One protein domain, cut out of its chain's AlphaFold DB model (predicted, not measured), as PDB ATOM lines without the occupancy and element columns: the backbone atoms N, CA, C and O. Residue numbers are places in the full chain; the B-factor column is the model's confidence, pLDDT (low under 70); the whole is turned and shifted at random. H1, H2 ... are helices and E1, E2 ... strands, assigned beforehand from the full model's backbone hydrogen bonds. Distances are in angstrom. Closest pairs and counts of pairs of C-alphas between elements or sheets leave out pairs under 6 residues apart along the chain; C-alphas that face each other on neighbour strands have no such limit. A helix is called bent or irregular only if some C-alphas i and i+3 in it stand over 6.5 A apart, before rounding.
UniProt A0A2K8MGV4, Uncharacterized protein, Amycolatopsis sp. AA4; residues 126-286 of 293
ATOM      1  N   GLY A 126      93.464 131.756 107.806       92.56
ATOM      2  CA  GLY A 126      94.096 132.853 108.551       92.56
ATOM      3  C   GLY A 126      93.308 133.282 109.792       92.56
ATOM      4  O   GLY A 126      93.892 133.543 110.843       92.56
ATOM      5  N   ALA A 127      91.973 133.279 109.703       94.00
ATOM      6  CA  ALA A 127      91.111 133.565 110.840       94.00
ATOM      7  C   ALA A 127      91.209 132.478 111.921       94.00
ATOM      8  O   ALA A 127      91.380 132.790 113.094       94.00
ATOM      9  N   GLU A 128      91.190 131.201 111.549       94.50
ATOM     10  CA  GLU A 128      91.374 130.107 112.511       94.50
ATOM     11  C   GLU A 128      92.771 130.102 113.145       94.50
ATOM     12  O   GLU A 128      92.898 129.766 114.320       94.50
ATOM     13  N   VAL A 129      93.813 130.526 112.421       92.00
ATOM     14  CA  VAL A 129      95.159 130.718 112.989       92.00
ATOM     15  C   VAL A 129      95.156 131.846 114.023       92.00
ATOM     16  O   VAL A 129      95.704 131.673 115.112       92.00
ATOM     17  N   ALA A 130      94.519 132.984 113.733       91.50
ATOM     18  CA  ALA A 130      94.373 134.071 114.703       91.50
ATOM     19  C   ALA A 130      93.575 133.625 115.942       91.50
ATOM     20  O   ALA A 130      93.962 133.934 117.069       91.50
ATOM     21  N   LEU A 131      92.510 132.837 115.753       92.69
ATOM     22  CA  LEU A 131      91.729 132.259 116.848       92.69
ATOM     23  C   LEU A 131      92.556 131.267 117.681       92.69
ATOM     24  O   LEU A 131      92.505 131.301 118.906       92.69
ATOM     25  N   ALA A 132      93.373 130.424 117.043       89.44
ATOM     26  CA  ALA A 132      94.265 129.504 117.744       89.44
ATOM     27  C   ALA A 132      95.302 130.249 118.604       89.44
ATOM     28  O   ALA A 132      95.596 129.815 119.717       89.44
ATOM     29  N   ARG A 133      95.795 131.401 118.128       87.44
ATOM     30  CA  ARG A 133      96.670 132.299 118.900       87.44
ATOM     31  C   ARG A 133      95.929 133.036 120.016       87.44
ATOM     32  O   ARG A 133      96.487 133.232 121.086       87.44
ATOM     33  N   TYR A 134      94.665 133.405 119.826       88.69
ATOM     34  CA  TYR A 134      93.837 133.923 120.923       88.69
ATOM     35  C   TYR A 134      93.726 132.898 122.063       88.69
ATOM     36  O   TYR A 134      93.933 133.234 123.228       88.69
ATOM     37  N   LEU A 135      93.520 131.622 121.724       87.00
ATOM     38  CA  LEU A 135      93.500 130.510 122.683       87.00
ATOM     39  C   LEU A 135      94.884 130.193 123.305       87.00
ATOM     40  O   LEU A 135      94.987 129.289 124.148       87.00
ATOM     41  N   ASP A 136      95.937 130.913 122.900       79.69
ATOM     42  CA  ASP A 136      97.297 130.868 123.455       79.69
ATOM     43  C   ASP A 136      97.533 131.869 124.581       79.69
ATOM     44  O   ASP A 136      98.296 131.580 125.495       79.69
ATOM     45  N   MET A 137      96.828 133.003 124.572       75.69
ATOM     46  CA  MET A 137      97.130 134.116 125.476       75.69
ATOM     47  C   MET A 137      96.975 133.781 126.964       75.69
ATOM     48  O   MET A 137      97.650 134.401 127.775       75.69
ATOM     49  N   GLN A 138      96.106 132.827 127.307       74.88
ATOM     50  CA  GLN A 138      96.031 132.066 128.561       74.88
ATOM     51  C   GLN A 138      94.740 131.246 128.487       74.88
ATOM     52  O   GLN A 138      93.670 131.793 128.205       74.88
ATOM     53  N   GLU A 139      94.800 129.935 128.720       81.50
ATOM     54  CA  GLU A 139      93.570 129.145 128.760       81.50
ATOM     55  C   GLU A 139      92.770 129.467 130.032       81.50
ATOM     56  O   GLU A 139      93.336 129.570 131.119       81.50
ATOM     57  N   GLN A 140      91.458 129.658 129.889       88.88
ATOM     58  CA  GLN A 140      90.539 129.961 130.986       88.88
ATOM     59  C   GLN A 140      89.339 128.997 130.938       88.88
ATOM     60  O   GLN A 140      89.032 128.478 129.858       88.88
ATOM     61  N   PRO A 141      88.623 128.775 132.057       90.75
ATOM     62  CA  PRO A 141      87.468 127.874 132.110       90.75
ATOM     63  C   PRO A 141      86.414 128.136 131.029       90.75
ATOM     64  O   PRO A 141      85.896 127.198 130.431       90.75
ATOM     65  N   GLN A 142      86.139 129.402 130.701       92.38
ATOM     66  CA  GLN A 142      85.179 129.735 129.649       92.38
ATOM     67  C   GLN A 142      85.655 129.363 128.239       92.38
ATOM     68  O   GLN A 142      84.822 129.095 127.382       92.38
ATOM     69  N   HIS A 143      86.967 129.296 127.979       91.56
ATOM     70  CA  HIS A 143      87.476 128.798 126.693       91.56
ATOM     71  C   HIS A 143      87.203 127.296 126.557       91.56
ATOM     72  O   HIS A 143      86.860 126.826 125.476       91.56
ATOM     73  N   ARG A 144      87.300 126.547 127.665       90.19
ATOM     74  CA  ARG A 144      86.941 125.125 127.708       90.19
ATOM     75  C   ARG A 144      85.438 124.919 127.555       90.19
ATOM     76  O   ARG A 144      85.038 124.112 126.723       90.19
ATOM     77  N   ALA A 145      84.621 125.699 128.260       92.38
ATOM     78  CA  ALA A 145      83.171 125.671 128.083       92.38
ATOM     79  C   ALA A 145      82.759 126.009 126.638       92.38
ATOM     80  O   ALA A 145      81.954 125.295 126.047       92.38
ATOM     81  N   ALA A 146      83.366 127.037 126.032       94.06
ATOM     82  CA  ALA A 146      83.154 127.390 124.627       94.06
ATOM     83  C   ALA A 146      83.527 126.239 123.682       94.06
ATOM     84  O   ALA A 146      82.786 125.945 122.751       94.06
ATOM     85  N   ALA A 147      84.646 125.557 123.936       93.44
ATOM     86  CA  ALA A 147      85.093 124.427 123.127       93.44
ATOM     87  C   ALA A 147      84.126 123.230 123.206       93.44
ATOM     88  O   ALA A 147      83.841 122.608 122.182       93.44
ATOM     89  N   ILE A 148      83.609 122.927 124.401       93.19
ATOM     90  CA  ILE A 148      82.623 121.860 124.629       93.19
ATOM     91  C   ILE A 148      81.294 122.208 123.946       93.19
ATOM     92  O   ILE A 148      80.777 121.411 123.163       93.19
ATOM     93  N   TYR A 149      80.786 123.425 124.157       94.44
ATOM     94  CA  TYR A 149      79.569 123.912 123.505       94.44
ATOM     95  C   TYR A 149      79.695 123.904 121.972       94.44
ATOM     96  O   TYR A 149      78.818 123.391 121.279       94.44
ATOM     97  N   ALA A 150      80.819 124.379 121.429       95.81
ATOM     98  CA  ALA A 150      81.082 124.367 119.993       95.81
ATOM     99  C   ALA A 150      81.132 122.941 119.413       95.81
ATOM    100  O   ALA A 150      80.601 122.702 118.329       95.81
ATOM    101  N   ALA A 151      81.716 121.974 120.130       94.56
ATOM    102  CA  ALA A 151      81.681 120.565 119.730       94.56
ATOM    103  C   ALA A 151      80.246 120.010 119.718       94.56
ATOM    104  O   ALA A 151      79.872 119.275 118.800       94.56
ATOM    105  N   GLY A 152      79.430 120.407 120.691       92.38
ATOM    106  CA  GLY A 152      78.000 120.126 120.733       92.38
ATOM    107  C   GLY A 152      77.238 120.632 119.511       92.38
ATOM    108  O   GLY A 152      76.520 119.865 118.873       92.38
ATOM    109  N   LEU A 153      77.451 121.898 119.150       93.50
ATOM    110  CA  LEU A 153      76.837 122.520 117.975       93.50
ATOM    111  C   LEU A 153      77.254 121.816 116.677       93.50
ATOM    112  O   LEU A 153      76.412 121.466 115.856       93.50
ATOM    113  N   VAL A 154      78.556 121.557 116.502       93.81
ATOM    114  CA  VAL A 154      79.085 120.882 115.300       93.81
ATOM    115  C   VAL A 154      78.566 119.446 115.179       93.81
ATOM    116  O   VAL A 154      78.352 118.958 114.072       93.81
ATOM    117  N   SER A 155      78.379 118.749 116.300       89.31
ATOM    118  CA  SER A 155      77.852 117.379 116.320       89.31
ATOM    119  C   SER A 155      76.325 117.298 116.222       89.31
ATOM    120  O   SER A 155      75.796 116.193 116.085       89.31
ATOM    121  N   GLY A 156      75.623 118.434 116.293       84.44
ATOM    122  CA  GLY A 156      74.163 118.501 116.303       84.44
ATOM    123  C   GLY A 156      73.520 117.980 117.592       84.44
ATOM    124  O   GLY A 156      72.333 117.678 117.581       84.44
ATOM    125  N   GLN A 157      74.283 117.826 118.682       84.44
ATOM    126  CA  GLN A 157      73.730 117.392 119.976       84.44
ATOM    127  C   GLN A 157      73.024 118.521 120.727       84.44
ATOM    128  O   GLN A 157      72.178 118.257 121.575       84.44
ATOM    129  N   VAL A 158      73.371 119.774 120.429       86.25
ATOM    130  CA  VAL A 158      72.710 120.953 120.991       86.25
ATOM    131  C   VAL A 158      72.420 121.965 119.893       86.25
ATOM    132  O   VAL A 158      73.157 122.054 118.909       86.25
ATOM    133  N   GLU A 159      71.358 122.740 120.079       86.81
ATOM    134  CA  GLU A 159      71.009 123.849 119.195       86.81
ATOM    135  C   GLU A 159      71.631 125.169 119.682       86.81
ATOM    136  O   GLU A 159      71.902 125.327 120.880       86.81
ATOM    137  N   PRO A 160      71.859 126.144 118.779       87.44
ATOM    138  CA  PRO A 160      72.249 127.489 119.172       87.44
ATOM    139  C   PRO A 160      71.225 128.114 120.121       87.44
ATOM    140  O   PRO A 160      70.064 128.308 119.767       87.44
ATOM    141  N   VAL A 161      71.667 128.477 121.321       84.25
ATOM    142  CA  VAL A 161      70.792 129.115 122.312       84.25
ATOM    143  C   VAL A 161      70.647 130.616 122.069       84.25
ATOM    144  O   VAL A 161      71.614 131.288 121.712       84.25
ATOM    145  N   ALA A 162      69.447 131.149 122.307       75.25
ATOM    146  CA  ALA A 162      69.163 132.586 122.225       75.25
ATOM    147  C   ALA A 162      69.571 133.367 123.496       75.25
ATOM    148  O   ALA A 162      69.668 134.592 123.470       75.25
ATOM    149  N   ASP A 163      69.824 132.665 124.605       68.00
ATOM    150  CA  ASP A 163      70.282 133.221 125.884       68.00
ATOM    151  C   ASP A 163      71.459 132.386 126.420       68.00
ATOM    152  O   ASP A 163      71.620 131.220 126.078       68.00
ATOM    153  N   SER A 164      72.285 132.981 127.276       66.88
ATOM    154  CA  SER A 164      73.374 132.344 128.021       66.88
ATOM    155  C   SER A 164      72.905 131.500 129.215       66.88
ATOM    156  O   SER A 164      73.677 130.684 129.714       66.88
ATOM    157  N   LEU A 165      71.677 131.697 129.714       67.38
ATOM    158  CA  LEU A 165      71.154 131.005 130.902       67.38
ATOM    159  C   LEU A 165      70.998 129.473 130.794       67.38
ATOM    160  O   LEU A 165      71.288 128.810 131.793       67.38
ATOM    161  N   PRO A 166      70.577 128.866 129.669       69.62
ATOM    162  CA  PRO A 166      70.416 127.418 129.578       69.62
ATOM    163  C   PRO A 166      71.780 126.746 129.395       69.62
ATOM    164  O   PRO A 166      72.244 126.584 128.278       69.62
ATOM    165  N   HIS A 167      72.442 126.358 130.485       73.50
ATOM    166  CA  HIS A 167      73.748 125.687 130.432       73.50
ATOM    167  C   HIS A 167      73.751 124.319 131.112       73.50
ATOM    168  O   HIS A 167      74.439 123.429 130.632       73.50
ATOM    169  N   GLU A 168      72.956 124.101 132.162       74.44
ATOM    170  CA  GLU A 168      72.835 122.771 132.781       74.44
ATOM    171  C   GLU A 168      72.249 121.731 131.808       74.44
ATOM    172  O   GLU A 168      72.840 120.657 131.676       74.44
ATOM    173  N   PRO A 169      71.166 122.031 131.050       71.69
ATOM    174  CA  PRO A 169      70.646 121.087 130.062       71.69
ATOM    175  C   PRO A 169      71.633 120.848 128.911       71.69
ATOM    176  O   PRO A 169      71.742 119.728 128.421       71.69
ATOM    177  N   LEU A 170      72.381 121.886 128.505       79.88
ATOM    178  CA  LEU A 170      73.419 121.765 127.479       79.88
ATOM    179  C   LEU A 170      74.570 120.882 127.957       79.88
ATOM    180  O   LEU A 170      74.983 119.987 127.232       79.88
ATOM    181  N   ALA A 171      75.085 121.118 129.165       81.81
ATOM    182  CA  ALA A 171      76.194 120.355 129.720       81.81
ATOM    183  C   ALA A 171      75.861 118.861 129.728       81.81
ATOM    184  O   ALA A 171      76.622 118.049 129.208       81.81
ATOM    185  N   ALA A 172      74.673 118.506 130.201       76.94
ATOM    186  CA  ALA A 172      74.266 117.117 130.266       76.94
ATOM    187  C   ALA A 172      73.958 116.480 128.897       76.94
ATOM    188  O   ALA A 172      74.346 115.331 128.680       76.94
ATOM    189  N   ALA A 173      73.401 117.220 127.929       77.06
ATOM    190  CA  ALA A 173      73.308 116.752 126.538       77.06
ATOM    191  C   ALA A 173      74.690 116.427 125.930       77.06
ATOM    192  O   ALA A 173      74.814 115.592 125.036       77.06
ATOM    193  N   LEU A 174      75.742 117.063 126.447       82.75
ATOM    194  CA  LEU A 174      77.132 116.874 126.036       82.75
ATOM    195  C   LEU A 174      77.881 115.852 126.901       82.75
ATOM    196  O   LEU A 174      79.092 115.699 126.741       82.75
ATOM    197  N   GLY A 175      77.191 115.154 127.808       81.19
ATOM    198  CA  GLY A 175      77.819 114.216 128.739       81.19
ATOM    199  C   GLY A 175      78.785 114.905 129.706       81.19
ATOM    200  O   GLY A 175      79.785 114.316 130.100       81.19
ATOM    201  N   CYS A 176      78.525 116.164 130.052       82.75
ATOM    202  CA  CYS A 176      79.347 116.961 130.952       82.75
ATOM    203  C   CYS A 176      78.549 117.352 132.204       82.75
ATOM    204  O   CYS A 176      77.362 117.674 132.103       82.75
ATOM    205  N   PRO A 177      79.183 117.398 133.384       76.69
ATOM    206  CA  PRO A 177      78.584 118.049 134.542       76.69
ATOM    207  C   PRO A 177      78.350 119.537 134.263       76.69
ATOM    208  O   PRO A 177      79.144 120.175 133.566       76.69
ATOM    209  N   ALA A 178      77.313 120.128 134.852       68.06
ATOM    210  CA  ALA A 178      77.151 121.580 134.801       68.06
ATOM    211  C   ALA A 178      78.266 122.300 135.580       68.06
ATOM    212  O   ALA A 178      78.685 123.386 135.179       68.06
ATOM    213  N   GLU A 179      78.789 121.671 136.639       81.62
ATOM    214  CA  GLU A 179      79.958 122.142 137.380       81.62
ATOM    215  C   GLU A 179      81.017 121.049 137.516       81.62
ATOM    216  O   GLU A 179      80.739 119.961 138.019       81.62
ATOM    217  N   PHE A 180      82.244 121.323 137.067       82.38
ATOM    218  CA  PHE A 180      83.349 120.367 137.166       82.38
ATOM    219  C   PHE A 180      84.718 121.034 137.130       82.38
ATOM    220  O   PHE A 180      84.894 122.127 136.592       82.38
ATOM    221  N   THR A 181      85.709 120.358 137.707       83.94
ATOM    222  CA  THR A 181      87.103 120.808 137.675       83.94
ATOM    223  C   THR A 181      87.797 120.234 136.453       83.94
ATOM    224  O   THR A 181      87.813 119.024 136.251       83.94
ATOM    225  N   VAL A 182      88.402 121.107 135.656       81.19
ATOM    226  CA  VAL A 182      89.208 120.735 134.497       81.19
ATOM    227  C   VAL A 182      90.669 121.043 134.738       81.19
ATOM    228  O   VAL A 182      91.028 122.030 135.380       81.19
ATOM    229  N   GLU A 183      91.523 120.220 134.151       82.50
ATOM    230  CA  GLU A 183      92.922 120.562 133.971       82.50
ATOM    231  C   GLU A 183      93.059 121.468 132.739       82.50
ATOM    232  O   GLU A 183      92.710 121.089 131.618       82.50
ATOM    233  N   LEU A 184      93.534 122.693 132.953       80.50
ATOM    234  CA  LEU A 184      93.841 123.630 131.884       80.50
ATOM    235  C   LEU A 184      95.190 123.264 131.277       80.50
ATOM    236  O   LEU A 184      96.161 122.996 131.987       80.50
ATOM    237  N   SER A 185      95.254 123.280 129.954       75.94
ATOM    238  CA  SER A 185      96.466 122.970 129.214       75.94
ATOM    239  C   SER A 185      97.087 124.257 128.695       75.94
ATOM    240  O   SER A 185      96.453 125.038 127.980       75.94
ATOM    241  N   THR A 186      98.357 124.467 129.015       69.75
ATOM    242  CA  THR A 186      99.149 125.547 128.435       69.75
ATOM    243  C   THR A 186      99.940 124.994 127.262       69.75
ATOM    244  O   THR A 186     100.486 123.890 127.300       69.75
ATOM    245  N   ASP A 187      99.967 125.749 126.173       68.38
ATOM    246  CA  ASP A 187     100.840 125.411 125.059       68.38
ATOM    247  C   ASP A 187     102.234 125.960 125.347       68.38
ATOM    248  O   ASP A 187     102.389 126.995 125.996       68.38
ATOM    249  N   GLN A 188     103.250 125.228 124.909       66.44
ATOM    250  CA  GLN A 188     104.651 125.616 125.031       66.44
ATOM    251  C   GLN A 188     105.077 126.638 123.966       66.44
ATOM    252  O   GLN A 188     106.246 127.010 123.909       66.44
ATOM    253  N   GLY A 189     104.135 127.115 123.154       62.09
ATOM    254  CA  GLY A 189     104.319 128.211 122.217       62.09
ATOM    255  C   GLY A 189     104.154 127.763 120.773       62.09
ATOM    256  O   GLY A 189     104.094 126.577 120.454       62.09
ATOM    257  N   TRP A 190     104.072 128.749 119.886       56.62
ATOM    258  CA  TRP A 190     103.853 128.543 118.461       56.62
ATOM    259  C   TRP A 190     105.127 128.872 117.685       56.62
ATOM    260  O   TRP A 190     105.481 130.044 117.549       56.62
ATOM    261  N   GLU A 191     105.808 127.866 117.140       61.22
ATOM    262  CA  GLU A 191     106.957 128.103 116.270       61.22
ATOM    263  C   GLU A 191     106.489 128.173 114.818       61.22
ATOM    264  O   GLU A 191     105.771 127.305 114.320       61.22
ATOM    265  N   ARG A 192     106.862 129.233 114.104       54.78
ATOM    266  CA  ARG A 192     106.577 129.314 112.668       54.78
ATOM    267  C   ARG A 192     107.676 128.607 111.871       54.78
ATOM    268  O   ARG A 192     108.841 128.798 112.203       54.78
ATOM    269  N   PRO A 193     107.344 127.884 110.783       55.12
ATOM    270  CA  PRO A 193     106.008 127.620 110.221       55.12
ATOM    271  C   PRO A 193     105.272 126.417 110.846       55.12
ATOM    272  O   PRO A 193     104.209 126.039 110.365       55.12
ATOM    273  N   PHE A 194     105.845 125.794 111.874       56.97
ATOM    274  CA  PHE A 194     105.529 124.431 112.298       56.97
ATOM    275  C   PHE A 194     104.280 124.280 113.176       56.97
ATOM    276  O   PHE A 194     103.748 123.178 113.273       56.97
ATOM    277  N   GLY A 195     103.764 125.366 113.754       57.12
ATOM    278  CA  GLY A 195     102.590 125.309 114.620       57.12
ATOM    279  C   GLY A 195     102.951 125.218 116.107       57.12
ATOM    280  O   GLY A 195     104.041 125.635 116.502       57.12
ATOM    281  N   PRO A 196     102.031 124.730 116.954       60.91
ATOM    282  CA  PRO A 196     102.278 124.587 118.383       60.91
ATOM    283  C   PRO A 196     103.337 123.515 118.683       60.91
ATOM    284  O   PRO A 196     103.308 122.432 118.102       60.91
ATOM    285  N   LEU A 197     104.265 123.821 119.594       63.66
ATOM    286  CA  LEU A 197     105.428 122.979 119.905       63.66
ATOM    287  C   LEU A 197     105.068 121.747 120.747       63.66
ATOM    288  O   LEU A 197     105.546 120.647 120.473       63.66
ATOM    289  N   ALA A 198     104.257 121.928 121.794       68.00
ATOM    290  CA  ALA A 198     103.766 120.863 122.671       68.00
ATOM    291  C   ALA A 198     102.678 121.392 123.618       68.00
ATOM    292  O   ALA A 198     102.649 122.575 123.953       68.00
ATOM    293  N   VAL A 199     101.839 120.493 124.136       67.25
ATOM    294  CA  VAL A 199     100.823 120.807 125.152       67.25
ATOM    295  C   VAL A 199     101.272 120.259 126.499       67.25
ATOM    296  O   VAL A 199     101.622 119.083 126.593       67.25
ATOM    297  N   ARG A 200     101.244 121.085 127.548       67.56
ATOM    298  CA  ARG A 200     101.429 120.624 128.927       67.56
ATOM    299  C   ARG A 200     100.172 120.855 129.745       67.56
ATOM    300  O   ARG A 200      99.538 121.905 129.659       67.56
ATOM    301  N   SER A 201      99.846 119.867 130.565       68.88
ATOM    302  CA  SER A 201      98.926 120.038 131.680       68.88
ATOM    303  C   SER A 201      99.466 121.097 132.643       68.88
ATOM    304  O   SER A 201     100.662 121.124 132.938       68.88
ATOM    305  N   GLY A 202      98.596 122.014 133.060       71.81
ATOM    306  CA  GLY A 202      98.950 123.181 133.858       71.81
ATOM    307  C   GLY A 202      98.183 123.228 135.174       71.81
ATOM    308  O   GLY A 202      98.451 122.456 136.088       71.81
ATOM    309  N   ALA A 203      97.266 124.191 135.283       79.69
ATOM    310  CA  ALA A 203      96.495 124.465 136.494       79.69
ATOM    311  C   ALA A 203      95.108 123.815 136.447       79.69
ATOM    312  O   ALA A 203      94.504 123.703 135.381       79.69
ATOM    313  N   GLN A 204      94.569 123.456 137.610       83.31
ATOM    314  CA  GLN A 204      93.167 123.070 137.735       83.31
ATOM    315  C   GLN A 204      92.277 124.310 137.847       83.31
ATOM    316  O   GLN A 204      92.636 125.280 138.517       83.31
ATOM    317  N   ALA A 205      91.113 124.280 137.203       82.62
ATOM    318  CA  ALA A 205      90.111 125.327 137.323       82.62
ATOM    319  C   ALA A 205      88.695 124.765 137.179       82.62
ATOM    320  O   ALA A 205      88.468 123.811 136.442       82.62
ATOM    321  N   THR A 206      87.729 125.378 137.859       86.81
ATOM    322  CA  THR A 206      86.330 124.941 137.817       86.81
ATOM    323  C   THR A 206      85.583 125.604 136.660       86.81
ATOM    324  O   THR A 206      85.551 126.832 136.545       86.81
ATOM    325  N   ILE A 207      84.946 124.797 135.815       88.44
ATOM    326  CA  ILE A 207      83.903 125.241 134.893       88.44
ATOM    327  C   ILE A 207      82.589 125.198 135.666       88.44
ATOM    328  O   ILE A 207      81.984 124.142 135.772       88.44
ATOM    329  N   GLY A 208      82.189 126.330 136.243       85.44
ATOM    330  CA  GLY A 208      80.875 126.503 136.872       85.44
ATOM    331  C   GLY A 208      79.922 127.328 136.006       85.44
ATOM    332  O   GLY A 208      80.269 127.734 134.888       85.44
ATOM    333  N   HIS A 209      78.754 127.672 136.550       85.06
ATOM    334  CA  HIS A 209      77.693 128.404 135.838       85.06
ATOM    335  C   HIS A 209      78.194 129.653 135.078       85.06
ATOM    336  O   HIS A 209      77.846 129.896 133.919       85.06
ATOM    337  N   ARG A 210      79.071 130.457 135.699       89.56
ATOM    338  CA  ARG A 210      79.632 131.675 135.077       89.56
ATOM    339  C   ARG A 210      80.529 131.365 133.876       89.56
ATOM    340  O   ARG A 210      80.478 132.088 132.884       89.56
ATOM    341  N   ALA A 211      81.355 130.324 133.967       91.31
ATOM    342  CA  ALA A 211      82.260 129.934 132.890       91.31
ATOM    343  C   ALA A 211      81.479 129.414 131.679       91.31
ATOM    344  O   ALA A 211      81.799 129.785 130.552       91.31
ATOM    345  N   TRP A 212      80.415 128.643 131.918       90.19
ATOM    346  CA  TRP A 212      79.487 128.208 130.877       90.19
ATOM    347  C   TRP A 212      78.835 129.375 130.145       90.19
ATOM    348  O   TRP A 212      78.925 129.453 128.923       90.19
ATOM    349  N   ARG A 213      78.249 130.321 130.886       90.25
ATOM    350  CA  ARG A 213      77.605 131.509 130.303       90.25
ATOM    351  C   ARG A 213      78.554 132.302 129.408       90.25
ATOM    352  O   ARG A 213      78.206 132.630 128.278       90.25
ATOM    353  N   LEU A 214      79.764 132.574 129.901       91.62
ATOM    354  CA  LEU A 214      80.788 133.280 129.132       91.62
ATOM    355  C   LEU A 214      81.254 132.457 127.924       91.62
ATOM    356  O   LEU A 214      81.453 133.016 126.853       91.62
ATOM    357  N   GLY A 215      81.405 131.140 128.071       93.44
ATOM    358  CA  GLY A 215      81.819 130.253 126.986       93.44
ATOM    359  C   GLY A 215      80.806 130.202 125.843       93.44
ATOM    360  O   GLY A 215      81.187 130.334 124.681       93.44
ATOM    361  N   ILE A 216      79.515 130.094 126.168       93.25
ATOM    362  CA  ILE A 216      78.412 130.207 125.203       93.25
ATOM    363  C   ILE A 216      78.489 131.562 124.492       93.25
ATOM    364  O   ILE A 216      78.477 131.621 123.261       93.25
ATOM    365  N   GLY A 217      78.643 132.642 125.262       92.69
ATOM    366  CA  GLY A 217      78.738 133.990 124.716       92.69
ATOM    367  C   GLY A 217      79.948 134.218 123.813       92.69
ATOM    368  O   GLY A 217      79.836 134.973 122.854       92.69
ATOM    369  N   LEU A 218      81.080 133.545 124.042       94.25
ATOM    370  CA  LEU A 218      82.256 133.640 123.168       94.25
ATOM    371  C   LEU A 218      81.997 133.059 121.771       94.25
ATOM    372  O   LEU A 218      82.441 133.637 120.780       94.25
ATOM    373  N   VAL A 219      81.274 131.937 121.675       94.94
ATOM    374  CA  VAL A 219      80.937 131.323 120.377       94.94
ATOM    375  C   VAL A 219      79.976 132.218 119.595       94.94
ATOM    376  O   VAL A 219      80.192 132.472 118.410       94.94
ATOM    377  N   HIS A 220      78.956 132.758 120.265       93.88
ATOM    378  CA  HIS A 220      78.015 133.701 119.651       93.88
ATOM    379  C   HIS A 220      78.663 135.046 119.314       93.88
ATOM    380  O   HIS A 220      78.442 135.582 118.234       93.88
ATOM    381  N   GLY A 221      79.554 135.549 120.169       92.31
ATOM    382  CA  GLY A 221      80.334 136.754 119.898       92.31
ATOM    383  C   GLY A 221      81.218 136.615 118.666       92.31
ATOM    384  O   GLY A 221      81.291 137.538 117.857       92.31
ATOM    385  N   LEU A 222      81.819 135.442 118.455       93.56
ATOM    386  CA  LEU A 222      82.540 135.152 117.220       93.56
ATOM    387  C   LEU A 222      81.610 135.182 115.992       93.56
ATOM    388  O   LEU A 222      81.972 135.768 114.972       93.56
ATOM    389  N   ALA A 223      80.412 134.603 116.105       92.94
ATOM    390  CA  ALA A 223      79.400 134.604 115.046       92.94
ATOM    391  C   ALA A 223      78.821 136.001 114.756       92.94
ATOM    392  O   ALA A 223      78.436 136.298 113.630       92.94
ATOM    393  N   ASP A 224      78.794 136.895 115.740       91.12
ATOM    394  CA  ASP A 224      78.392 138.293 115.557       91.12
ATOM    395  C   ASP A 224      79.518 139.172 114.993       91.12
ATOM    396  O   ASP A 224      79.301 140.338 114.640       91.12
ATOM    397  N   GLY A 225      80.737 138.629 114.905       89.88
ATOM    398  CA  GLY A 225      81.927 139.409 114.592       89.88
ATOM    399  C   GLY A 225      82.284 140.405 115.693       89.88
ATOM    400  O   GLY A 225      82.890 141.437 115.400       89.88
ATOM    401  N   LEU A 226      81.871 140.129 116.934       92.38
ATOM    402  CA  LEU A 226      82.052 140.992 118.092       92.38
ATOM    403  C   LEU A 226      83.485 140.858 118.628       92.38
ATOM    404  O   LEU A 226      83.771 140.020 119.484       92.38
ATOM    405  N   ILE A 227      84.396 141.680 118.107       91.75
ATOM    406  CA  ILE A 227      85.835 141.612 118.402       91.75
ATOM    407  C   ILE A 227      86.268 142.864 119.141       91.75
ATOM    408  O   ILE A 227      86.088 143.967 118.638       91.75
ATOM    409  N   TYR A 228      86.878 142.705 120.308       90.88
ATOM    410  CA  TYR A 228      87.500 143.810 121.030       90.88
ATOM    411  C   TYR A 228      89.012 143.791 120.811       90.88
ATOM    412  O   TYR A 228      89.674 142.823 121.194       90.88
ATOM    413  N   ASP A 229      89.558 144.857 120.232       87.88
ATOM    414  CA  ASP A 229      91.000 145.084 120.191       87.88
ATOM    415  C   ASP A 229      91.407 145.984 121.370       87.88
ATOM    416  O   ASP A 229      91.149 147.195 121.346       87.88
ATOM    417  N   PRO A 230      92.051 145.428 122.413       85.81
ATOM    418  CA  PRO A 230      92.512 146.216 123.550       85.81
ATOM    419  C   PRO A 230      93.623 147.208 123.184       85.81
ATOM    420  O   PRO A 230      93.802 148.182 123.907       85.81
ATOM    421  N   THR A 231      94.358 146.991 122.087       85.31
ATOM    422  CA  THR A 231      95.446 147.883 121.647       85.31
ATOM    423  C   THR A 231      94.882 149.192 121.107       85.31
ATOM    424  O   THR A 231      95.355 150.268 121.462       85.31
ATOM    425  N   ALA A 232      93.843 149.096 120.275       83.81
ATOM    426  CA  ALA A 232      93.143 150.246 119.713       83.81
ATOM    427  C   ALA A 232      92.039 150.802 120.632       83.81
ATOM    428  O   ALA A 232      91.510 151.881 120.373       83.81
ATOM    429  N   GLY A 233      91.655 150.066 121.682       86.69
ATOM    430  CA  GLY A 233      90.531 150.423 122.550       86.69
ATOM    431  C   GLY A 233      89.182 150.400 121.823       86.69
ATOM    432  O   GLY A 233      88.280 151.151 122.190       86.69
ATOM    433  N   ALA A 234      89.044 149.565 120.791       85.81
ATOM    434  CA  ALA A 234      87.900 149.562 119.883       85.81
ATOM    435  C   ALA A 234      87.202 148.197 119.836       85.81
ATOM    436  O   ALA A 234      87.847 147.150 119.911       85.81
ATOM    437  N   THR A 235      85.879 148.217 119.667       87.62
ATOM    438  CA  THR A 235      85.059 147.017 119.450       87.62
ATOM    439  C   THR A 235      84.484 147.035 118.039       87.62
ATOM    440  O   THR A 235      83.880 148.020 117.619       87.62
ATOM    441  N   PHE A 236      84.649 145.932 117.322       84.38
ATOM    442  CA  PHE A 236      84.056 145.652 116.020       84.38
ATOM    443  C   PHE A 236      82.849 144.729 116.194       84.38
ATOM    444  O   PHE A 236      82.792 143.993 117.174       84.38
ATOM    445  N   GLY A 237      81.916 144.743 115.240       81.38
ATOM    446  CA  GLY A 237      80.721 143.893 115.260       81.38
ATOM    447  C   GLY A 237      79.521 144.527 115.962       81.38
ATOM    448  O   GLY A 237      79.567 145.672 116.408       81.38
ATOM    449  N   GLU A 238      78.422 143.782 116.018       79.88
ATOM    450  CA  GLU A 238      77.174 144.206 116.654       79.88
ATOM    451  C   GLU A 238      76.889 143.277 117.830       79.88
ATOM    452  O   GLU A 238      76.816 142.066 117.656       79.88
ATOM    453  N   LYS A 239      76.749 143.830 119.037       80.88
ATOM    454  CA  LYS A 239      76.480 143.016 120.222       80.88
ATOM    455  C   LYS A 239      75.021 142.565 120.222       80.88
ATOM    456  O   LYS A 239      74.137 143.388 120.456       80.88
ATOM    457  N   ARG A 240      74.777 141.268 120.045       77.44
ATOM    458  CA  ARG A 240      73.479 140.639 120.331       77.44
ATOM    459  C   ARG A 240      73.508 139.966 121.699       77.44
ATOM    460  O   ARG A 240      74.571 139.718 122.260       77.44
ATOM    461  N   THR A 241      72.347 139.677 122.267       71.31
ATOM    462  CA  THR A 241      72.243 138.726 123.385       71.31
ATOM    463  C   THR A 241      72.300 137.332 122.760       71.31
ATOM    464  O   THR A 241      71.510 137.120 121.839       71.31
ATOM    465  N   PRO A 242      73.205 136.403 123.140       74.31
ATOM    466  CA  PRO A 242      74.061 136.294 124.337       74.31
ATOM    467  C   PRO A 242      75.574 136.575 124.123       74.31
ATOM    468  O   PRO A 242      76.416 135.970 124.784       74.31
ATOM    469  N   SER A 243      75.955 137.454 123.201       84.88
ATOM    470  CA  SER A 243      77.331 137.590 122.709       84.88
ATOM    471  C   SER A 243      78.308 138.273 123.671       84.88
ATOM    472  O   SER A 243      78.048 139.355 124.212       84.88
ATOM    473  N   GLU A 244      79.493 137.675 123.799       87.50
ATOM    474  CA  GLU A 244      80.640 138.215 124.528       87.50
ATOM    475  C   GLU A 244      81.751 138.627 123.554       87.50
ATOM    476  O   GLU A 244      82.096 137.857 122.655       87.50
ATOM    477  N   PRO A 245      82.339 139.827 123.705       87.38
ATOM    478  CA  PRO A 245      83.386 140.280 122.808       87.38
ATOM    479  C   PRO A 245      84.637 139.408 122.927       87.38
ATOM    480  O   PRO A 245      85.223 139.269 124.006       87.38
ATOM    481  N   VAL A 246      85.100 138.882 121.793       90.06
ATOM    482  CA  VAL A 246      86.356 138.134 121.721       90.06
ATOM    483  C   VAL A 246      87.506 139.133 121.730       90.06
ATOM    484  O   VAL A 246      87.627 139.977 120.841       90.06
ATOM    485  N   ARG A 247      88.352 139.066 122.758       90.38
ATOM    486  CA  ARG A 247      89.493 139.977 122.901       90.38
ATOM    487  C   ARG A 247      90.635 139.530 122.000       90.38
ATOM    488  O   ARG A 247      91.346 138.596 122.352       90.38
ATOM    489  N   MET A 248      90.824 140.195 120.867       89.75
ATOM    490  CA  MET A 248      91.853 139.835 119.891       89.75
ATOM    491  C   MET A 248      92.743 141.040 119.586       89.75
ATOM    492  O   MET A 248      92.388 141.851 118.732       89.75
ATOM    493  N   PRO A 249      93.894 141.163 120.272       87.81
ATOM    494  CA  PRO A 249      94.900 142.160 119.932       87.81
ATOM    495  C   PRO A 249      95.332 142.047 118.465       87.81
ATOM    496  O   PRO A 249      95.497 140.933 117.956       87.81
ATOM    497  N   GLU A 250      95.559 143.179 117.791       86.62
ATOM    498  CA  GLU A 250      95.945 143.211 116.370       86.62
ATOM    499  C   GLU A 250      97.175 142.326 116.057       86.62
ATOM    500  O   GLU A 250      97.265 141.702 114.996       86.62
ATOM    501  N   GLN A 251      98.095 142.173 117.013       86.44
ATOM    502  CA  GLN A 251      99.315 141.372 116.857       86.44
ATOM    503  C   GLN A 251      99.023 139.882 116.615       86.44
ATOM    504  O   GLN A 251      99.826 139.191 115.982       86.44
ATOM    505  N   LEU A 252      97.863 139.372 117.050       89.12
ATOM    506  CA  LEU A 252      97.464 137.985 116.789       89.12
ATOM    507  C   LEU A 252      97.254 137.706 115.296       89.12
ATOM    508  O   LEU A 252      97.372 136.555 114.869       89.12
ATOM    509  N   PHE A 253      97.000 138.741 114.493       90.12
ATOM    510  CA  PHE A 253      96.745 138.642 113.058       90.12
ATOM    511  C   PHE A 253      98.018 138.699 112.201       90.12
ATOM    512  O   PHE A 253      97.955 138.426 111.000       90.12
ATOM    513  N   ALA A 254      99.188 138.969 112.788       87.81
ATOM    514  CA  ALA A 254     100.447 139.052 112.048       87.81
ATOM    515  C   ALA A 254     100.713 137.776 111.224       87.81
ATOM    516  O   ALA A 254     100.651 136.662 111.748       87.81
ATOM    517  N   ASP A 255     100.993 137.923 109.927       87.75
ATOM    518  CA  ASP A 255     101.341 136.819 109.010       87.75
ATOM    519  C   ASP A 255     100.289 135.701 108.923       87.75
ATOM    520  O   ASP A 255     100.592 134.552 108.606       87.75
ATOM    521  N   THR A 256      99.035 136.025 109.234       88.31
ATOM    522  CA  THR A 256      97.894 135.117 109.037       88.31
ATOM    523  C   THR A 256      97.251 135.287 107.661       88.31
ATOM    524  O   THR A 256      96.418 134.477 107.266       88.31
ATOM    525  N   GLY A 257      97.596 136.360 106.939       90.38
ATOM    526  CA  GLY A 257      96.913 136.760 105.709       90.38
ATOM    527  C   GLY A 257      95.495 137.302 105.933       90.38
ATOM    528  O   GLY A 257      94.762 137.470 104.963       90.38
ATOM    529  N   THR A 258      95.093 137.574 107.183       92.56
ATOM    530  CA  THR A 258      93.806 138.201 107.518       92.56
ATOM    531  C   THR A 258      93.996 139.458 108.370       92.56
ATOM    532  O   THR A 258      95.014 139.621 109.038       92.56
ATOM    533  N   THR A 259      93.013 140.357 108.338       90.81
ATOM    534  CA  THR A 259      92.956 141.579 109.162       90.81
ATOM    535  C   THR A 259      91.880 141.446 110.238       90.81
ATOM    536  O   THR A 259      90.993 140.600 110.112       90.81
ATOM    537  N   VAL A 260      91.879 142.319 111.253       88.12
ATOM    538  CA  VAL A 260      90.818 142.358 112.283       88.12
ATOM    539  C   VAL A 260      89.429 142.487 111.643       88.12
ATOM    540  O   VAL A 260      88.503 141.752 111.979       88.12
ATOM    541  N   SER A 261      89.282 143.379 110.657       86.75
ATOM    542  CA  SER A 261      88.010 143.570 109.950       86.75
ATOM    543  C   SER A 261      87.604 142.366 109.099       86.75
ATOM    544  O   SER A 261      86.414 142.077 108.995       86.75
ATOM    545  N   ALA A 262      88.560 141.672 108.471       90.50
ATOM    546  CA  ALA A 262      88.275 140.453 107.719       90.50
ATOM    547  C   ALA A 262      87.899 139.296 108.657       90.50
ATOM    548  O   ALA A 262      86.948 138.572 108.376       90.50
ATOM    549  N   PHE A 263      88.570 139.178 109.805       91.00
ATOM    550  CA  PHE A 263      88.230 138.220 110.853       91.00
ATOM    551  C   PHE A 263      86.817 138.438 111.398       91.00
ATOM    552  O   PHE A 263      86.027 137.501 111.419       91.00
ATOM    553  N   ALA A 264      86.460 139.676 111.758       88.25
ATOM    554  CA  ALA A 264      85.126 140.011 112.259       88.25
ATOM    555  C   ALA A 264      84.005 139.680 111.252       88.25
ATOM    556  O   ALA A 264      82.854 139.498 111.628       88.25
ATOM    557  N   ARG A 265      84.321 139.593 109.953       89.75
ATOM    558  CA  ARG A 265      83.360 139.196 108.914       89.75
ATOM    559  C   ARG A 265      83.383 137.705 108.594       89.75
ATOM    560  O   ARG A 265      82.425 137.237 107.992       89.75
ATOM    561  N   ALA A 266      84.435 136.980 108.969       90.94
ATOM    562  CA  ALA A 266      84.665 135.604 108.533       90.94
ATOM    563  C   ALA A 266      83.534 134.645 108.937       90.94
ATOM    564  O   ALA A 266      83.247 133.710 108.198       90.94
ATOM    565  N   TYR A 267      82.879 134.909 110.072       90.00
ATOM    566  CA  TYR A 267      81.822 134.061 110.637       90.00
ATOM    567  C   TYR A 267      80.502 134.809 110.846       90.00
ATOM    568  O   TYR A 267      79.620 134.332 111.557       90.00
ATOM    569  N   ARG A 268      80.370 136.012 110.268       86.25
ATOM    570  CA  ARG A 268      79.261 136.912 110.589       86.25
ATOM    571  C   ARG A 268      77.917 136.291 110.207       86.25
ATOM    572  O   ARG A 268      77.643 136.095 109.027       86.25
ATOM    573  N   GLY A 269      77.057 136.086 111.200       86.75
ATOM    574  CA  GLY A 269      75.720 135.517 111.033       86.75
ATOM    575  C   GLY A 269      75.685 133.992 110.922       86.75
ATOM    576  O   GLY A 269      74.611 133.454 110.671       86.75
ATOM    577  N   ASP A 270      76.811 133.302 111.122       92.31
ATOM    578  CA  ASP A 270      76.896 131.842 111.042       92.31
ATOM    579  C   ASP A 270      77.540 131.257 112.310       92.31
ATOM    580  O   ASP A 270      78.761 131.124 112.442       92.31
ATOM    581  N   VAL A 271      76.678 130.896 113.265       93.12
ATOM    582  CA  VAL A 271      77.081 130.289 114.543       93.12
ATOM    583  C   VAL A 271      77.741 128.926 114.335       93.12
ATOM    584  O   VAL A 271      78.657 128.573 115.078       93.12
ATOM    585  N   LEU A 272      77.333 128.163 113.316       94.50
ATOM    586  CA  LEU A 272      77.913 126.848 113.046       94.50
ATOM    587  C   LEU A 272      79.313 126.975 112.440       94.50
ATOM    588  O   LEU A 272      80.210 126.227 112.832       94.50
ATOM    589  N   ALA A 273      79.541 127.952 111.558       94.25
ATOM    590  CA  ALA A 273      80.879 128.270 111.063       94.25
ATOM    591  C   ALA A 273      81.801 128.755 112.192       94.25
ATOM    592  O   ALA A 273      82.944 128.301 112.284       94.25
ATOM    593  N   ALA A 274      81.303 129.615 113.090       95.31
ATOM    594  CA  ALA A 274      82.041 130.055 114.274       95.31
ATOM    595  C   ALA A 274      82.400 128.876 115.198       95.31
ATOM    596  O   ALA A 274      83.554 128.734 115.610       95.31
ATOM    597  N   ALA A 275      81.442 127.987 115.477       96.00
ATOM    598  CA  ALA A 275      81.660 126.788 116.280       96.00
ATOM    599  C   ALA A 275      82.684 125.843 115.631       96.00
ATOM    600  O   ALA A 275      83.624 125.393 116.292       96.00
ATOM    601  N   ALA A 276      82.568 125.591 114.325       95.75
ATOM    602  CA  ALA A 276      83.520 124.770 113.583       95.75
ATOM    603  C   ALA A 276      84.940 125.352 113.641       95.75
ATOM    604  O   ALA A 276      85.889 124.618 113.929       95.75
ATOM    605  N   ALA A 277      85.091 126.665 113.443       95.00
ATOM    606  CA  ALA A 277      86.373 127.354 113.563       95.00
ATOM    607  C   ALA A 277      86.963 127.224 114.976       95.00
ATOM    608  O   ALA A 277      88.150 126.928 115.125       95.00
ATOM    609  N   PHE A 278      86.135 127.362 116.016       94.56
ATOM    610  CA  PHE A 278      86.553 127.210 117.410       94.56
ATOM    611  C   PHE A 278      87.052 125.790 117.714       94.56
ATOM    612  O   PHE A 278      88.120 125.613 118.310       94.56
ATOM    613  N   VAL A 279      86.333 124.762 117.248       94.31
ATOM    614  CA  VAL A 279      86.746 123.356 117.393       94.31
ATOM    615  C   VAL A 279      88.033 123.083 116.613       94.31
ATOM    616  O   VAL A 279      88.938 122.437 117.137       94.31
ATOM    617  N   ARG A 280      88.176 123.588 115.382       92.88
ATOM    618  CA  ARG A 280      89.399 123.400 114.581       92.88
ATOM    619  C   ARG A 280      90.609 124.091 115.205       92.88
ATOM    620  O   ARG A 280      91.656 123.455 115.328       92.88
ATOM    621  N   ALA A 281      90.459 125.333 115.660       91.19
ATOM    622  CA  ALA A 281      91.504 126.070 116.367       91.19
ATOM    623  C   ALA A 281      91.932 125.345 117.654       91.19
ATOM    624  O   ALA A 281      93.123 125.183 117.912       91.19
ATOM    625  N   THR A 282      90.970 124.821 118.418       88.56
ATOM    626  CA  THR A 282      91.251 124.045 119.634       88.56
ATOM    627  C   THR A 282      91.932 122.703 119.321       88.56
ATOM    628  O   THR A 282      92.877 122.320 120.008       88.56
ATOM    629  N   ARG A 283      91.527 121.996 118.250       85.38
ATOM    630  CA  ARG A 283      92.167 120.739 117.802       85.38
ATOM    631  C   ARG A 283      93.599 120.941 117.343       85.38
ATOM    632  O   ARG A 283      94.453 120.124 117.669       85.38
ATOM    633  N   ALA A 284      93.865 122.009 116.595       83.31
ATOM    634  CA  ALA A 284      95.210 122.318 116.119       83.31
ATOM    635  C   ALA A 284      96.201 122.503 117.274       83.31
ATOM    636  O   ALA A 284      97.383 122.237 117.116       83.31
ATOM    637  N   ARG A 285      95.694 122.877 118.451       78.88
ATOM    638  CA  ARG A 285      96.441 122.991 119.704       78.88
ATOM    639  C   ARG A 285      96.621 121.656 120.429       78.88
ATOM    640  O   ARG A 285      96.998 121.676 121.588       78.88
ATOM    641  N   GLY A 286      96.288 120.516 119.817       71.38
ATOM    642  CA  GLY A 286      96.423 119.181 120.416       71.38
ATOM    643  C   GLY A 286      95.502 118.920 121.612       71.38
ATOM    644  O   GLY A 286      95.769 118.024 122.409       71.38
TER     645      GLY A 286
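AT A GLANCE: This is residues 126 to 286 of the 293 residues of an uncharacterized protein of Amycolatopsis sp. AA4 (UniProt A0A2K8MGV4). A long, bent hairpin of two strands, E1 and E2, runs past one end of a core of crossed helices, in which H2, H4 and H7 pack on one another and H1 packs on H7. Away from that hairpin, a second, very small hairpin, E3 and E4, lies beside the short helix H6, while H5 packs on H1 and H3 lies at the edge near H2. The printed part has 161 residues with seven named helices and four named strands, in the order H1, H2, H3, E1, E2, H4, E3, E4, H5, H6, H7; each hairpin is an antiparallel sheet of two strands, and the class is mixed, helices and strands. The whole is compact, with a radius of gyration of the C-alphas of 14.9 A, and rounded, spanning 40 by 36 by 28 A.

HOW THE PARTS SIT: E1, residues 180 to 187, and E2, residues 199 to 207, form a hairpin, antiparallel with 150 degrees between their directions; N 182 and O 205 are 2.8 A apart and N 200 and O 186 are 2.9 A apart, within hydrogen-bond range. E2 bends by 72 degrees at residue 203. H2, residues 141 to 155, comes near this sheet with its residues 141 to 145; the closest C-alphas of H2 and E2, those of Pro 141 and Ile 207, are 5.2 A apart. H2 touches H4, residues 209 to 223, at a steep tilt of 58 degrees, the same way, with the closest C-alphas, Ala 146 and Gly 215, 3.9 A apart. The hub is H7, residues 271 to 284, which touches three helices. It touches H2 at Ala 275 and Ala 150, the closest C-alphas at 4.5 A, at a steep tilt of 64 degrees, opposite ways. H4 touches H7 with residues 219 to 223 alone, only just about perpendicular at 73 degrees; the closest C-alphas, Ala 223 and Val 271, are 4.9 A apart. H1, residues 126 to 134, touches H7 at a steep tilt of 66 degrees, the same way, with the closest C-alphas, Ala 132 and Ala 281, 4.6 A apart. H5, residues 250 to 253, touches H1, the closest C-alphas being Ala 130 and Leu 252 at 5.4 A. E3, residues 227 to 229, and E4, residues 234 to 236, form the second hairpin, with N 236 and O 227 2.8 A apart. H6, residues 260 to 266, has C-alpha 264 at 6.4 A from C-alpha 227, the closest of H6 and E3. H3, residues 168 to 173, is close to H2 but not clearly touching, with the closest C-alphas, Tyr 149 and Leu 170, 7.6 A apart. In H1, H2, H3, H4, H6 and H7 every O i to N i+4 pair is within hydrogen-bond range; H5 is too short for such a pair.

IN THESE COORDINATES: E1 measures 21.9 A from first to last C-alpha and E2 20.0 A. H4 measures 21.8 A, H2 21.3 A, H7 19.9 A and H1 12.4 A; H3, H5, H6, E3 and E4 are shorter. H1 begins at C-alpha 126, (94.096, 132.853, 108.551). E1 begins at C-alpha 180, (83.349, 120.367, 137.166), and H7 ends at C-alpha 284, (95.210, 122.318, 116.119).

THE WHOLE: The two C-alphas farthest apart, those of Pro 169 and Pro 193, are 41.1 A apart. The printed part has no cut. The links H2 to H3, E1 to E2 and E4 to H5 are long. Within the link E1 to E2, residues 190 to 191 pair with residues 195 to 196, antiparallel. The mean pLDDT of the printed part is 84.2; residues 163 to 166, residue 178 and residues 186 to 201 are under 70.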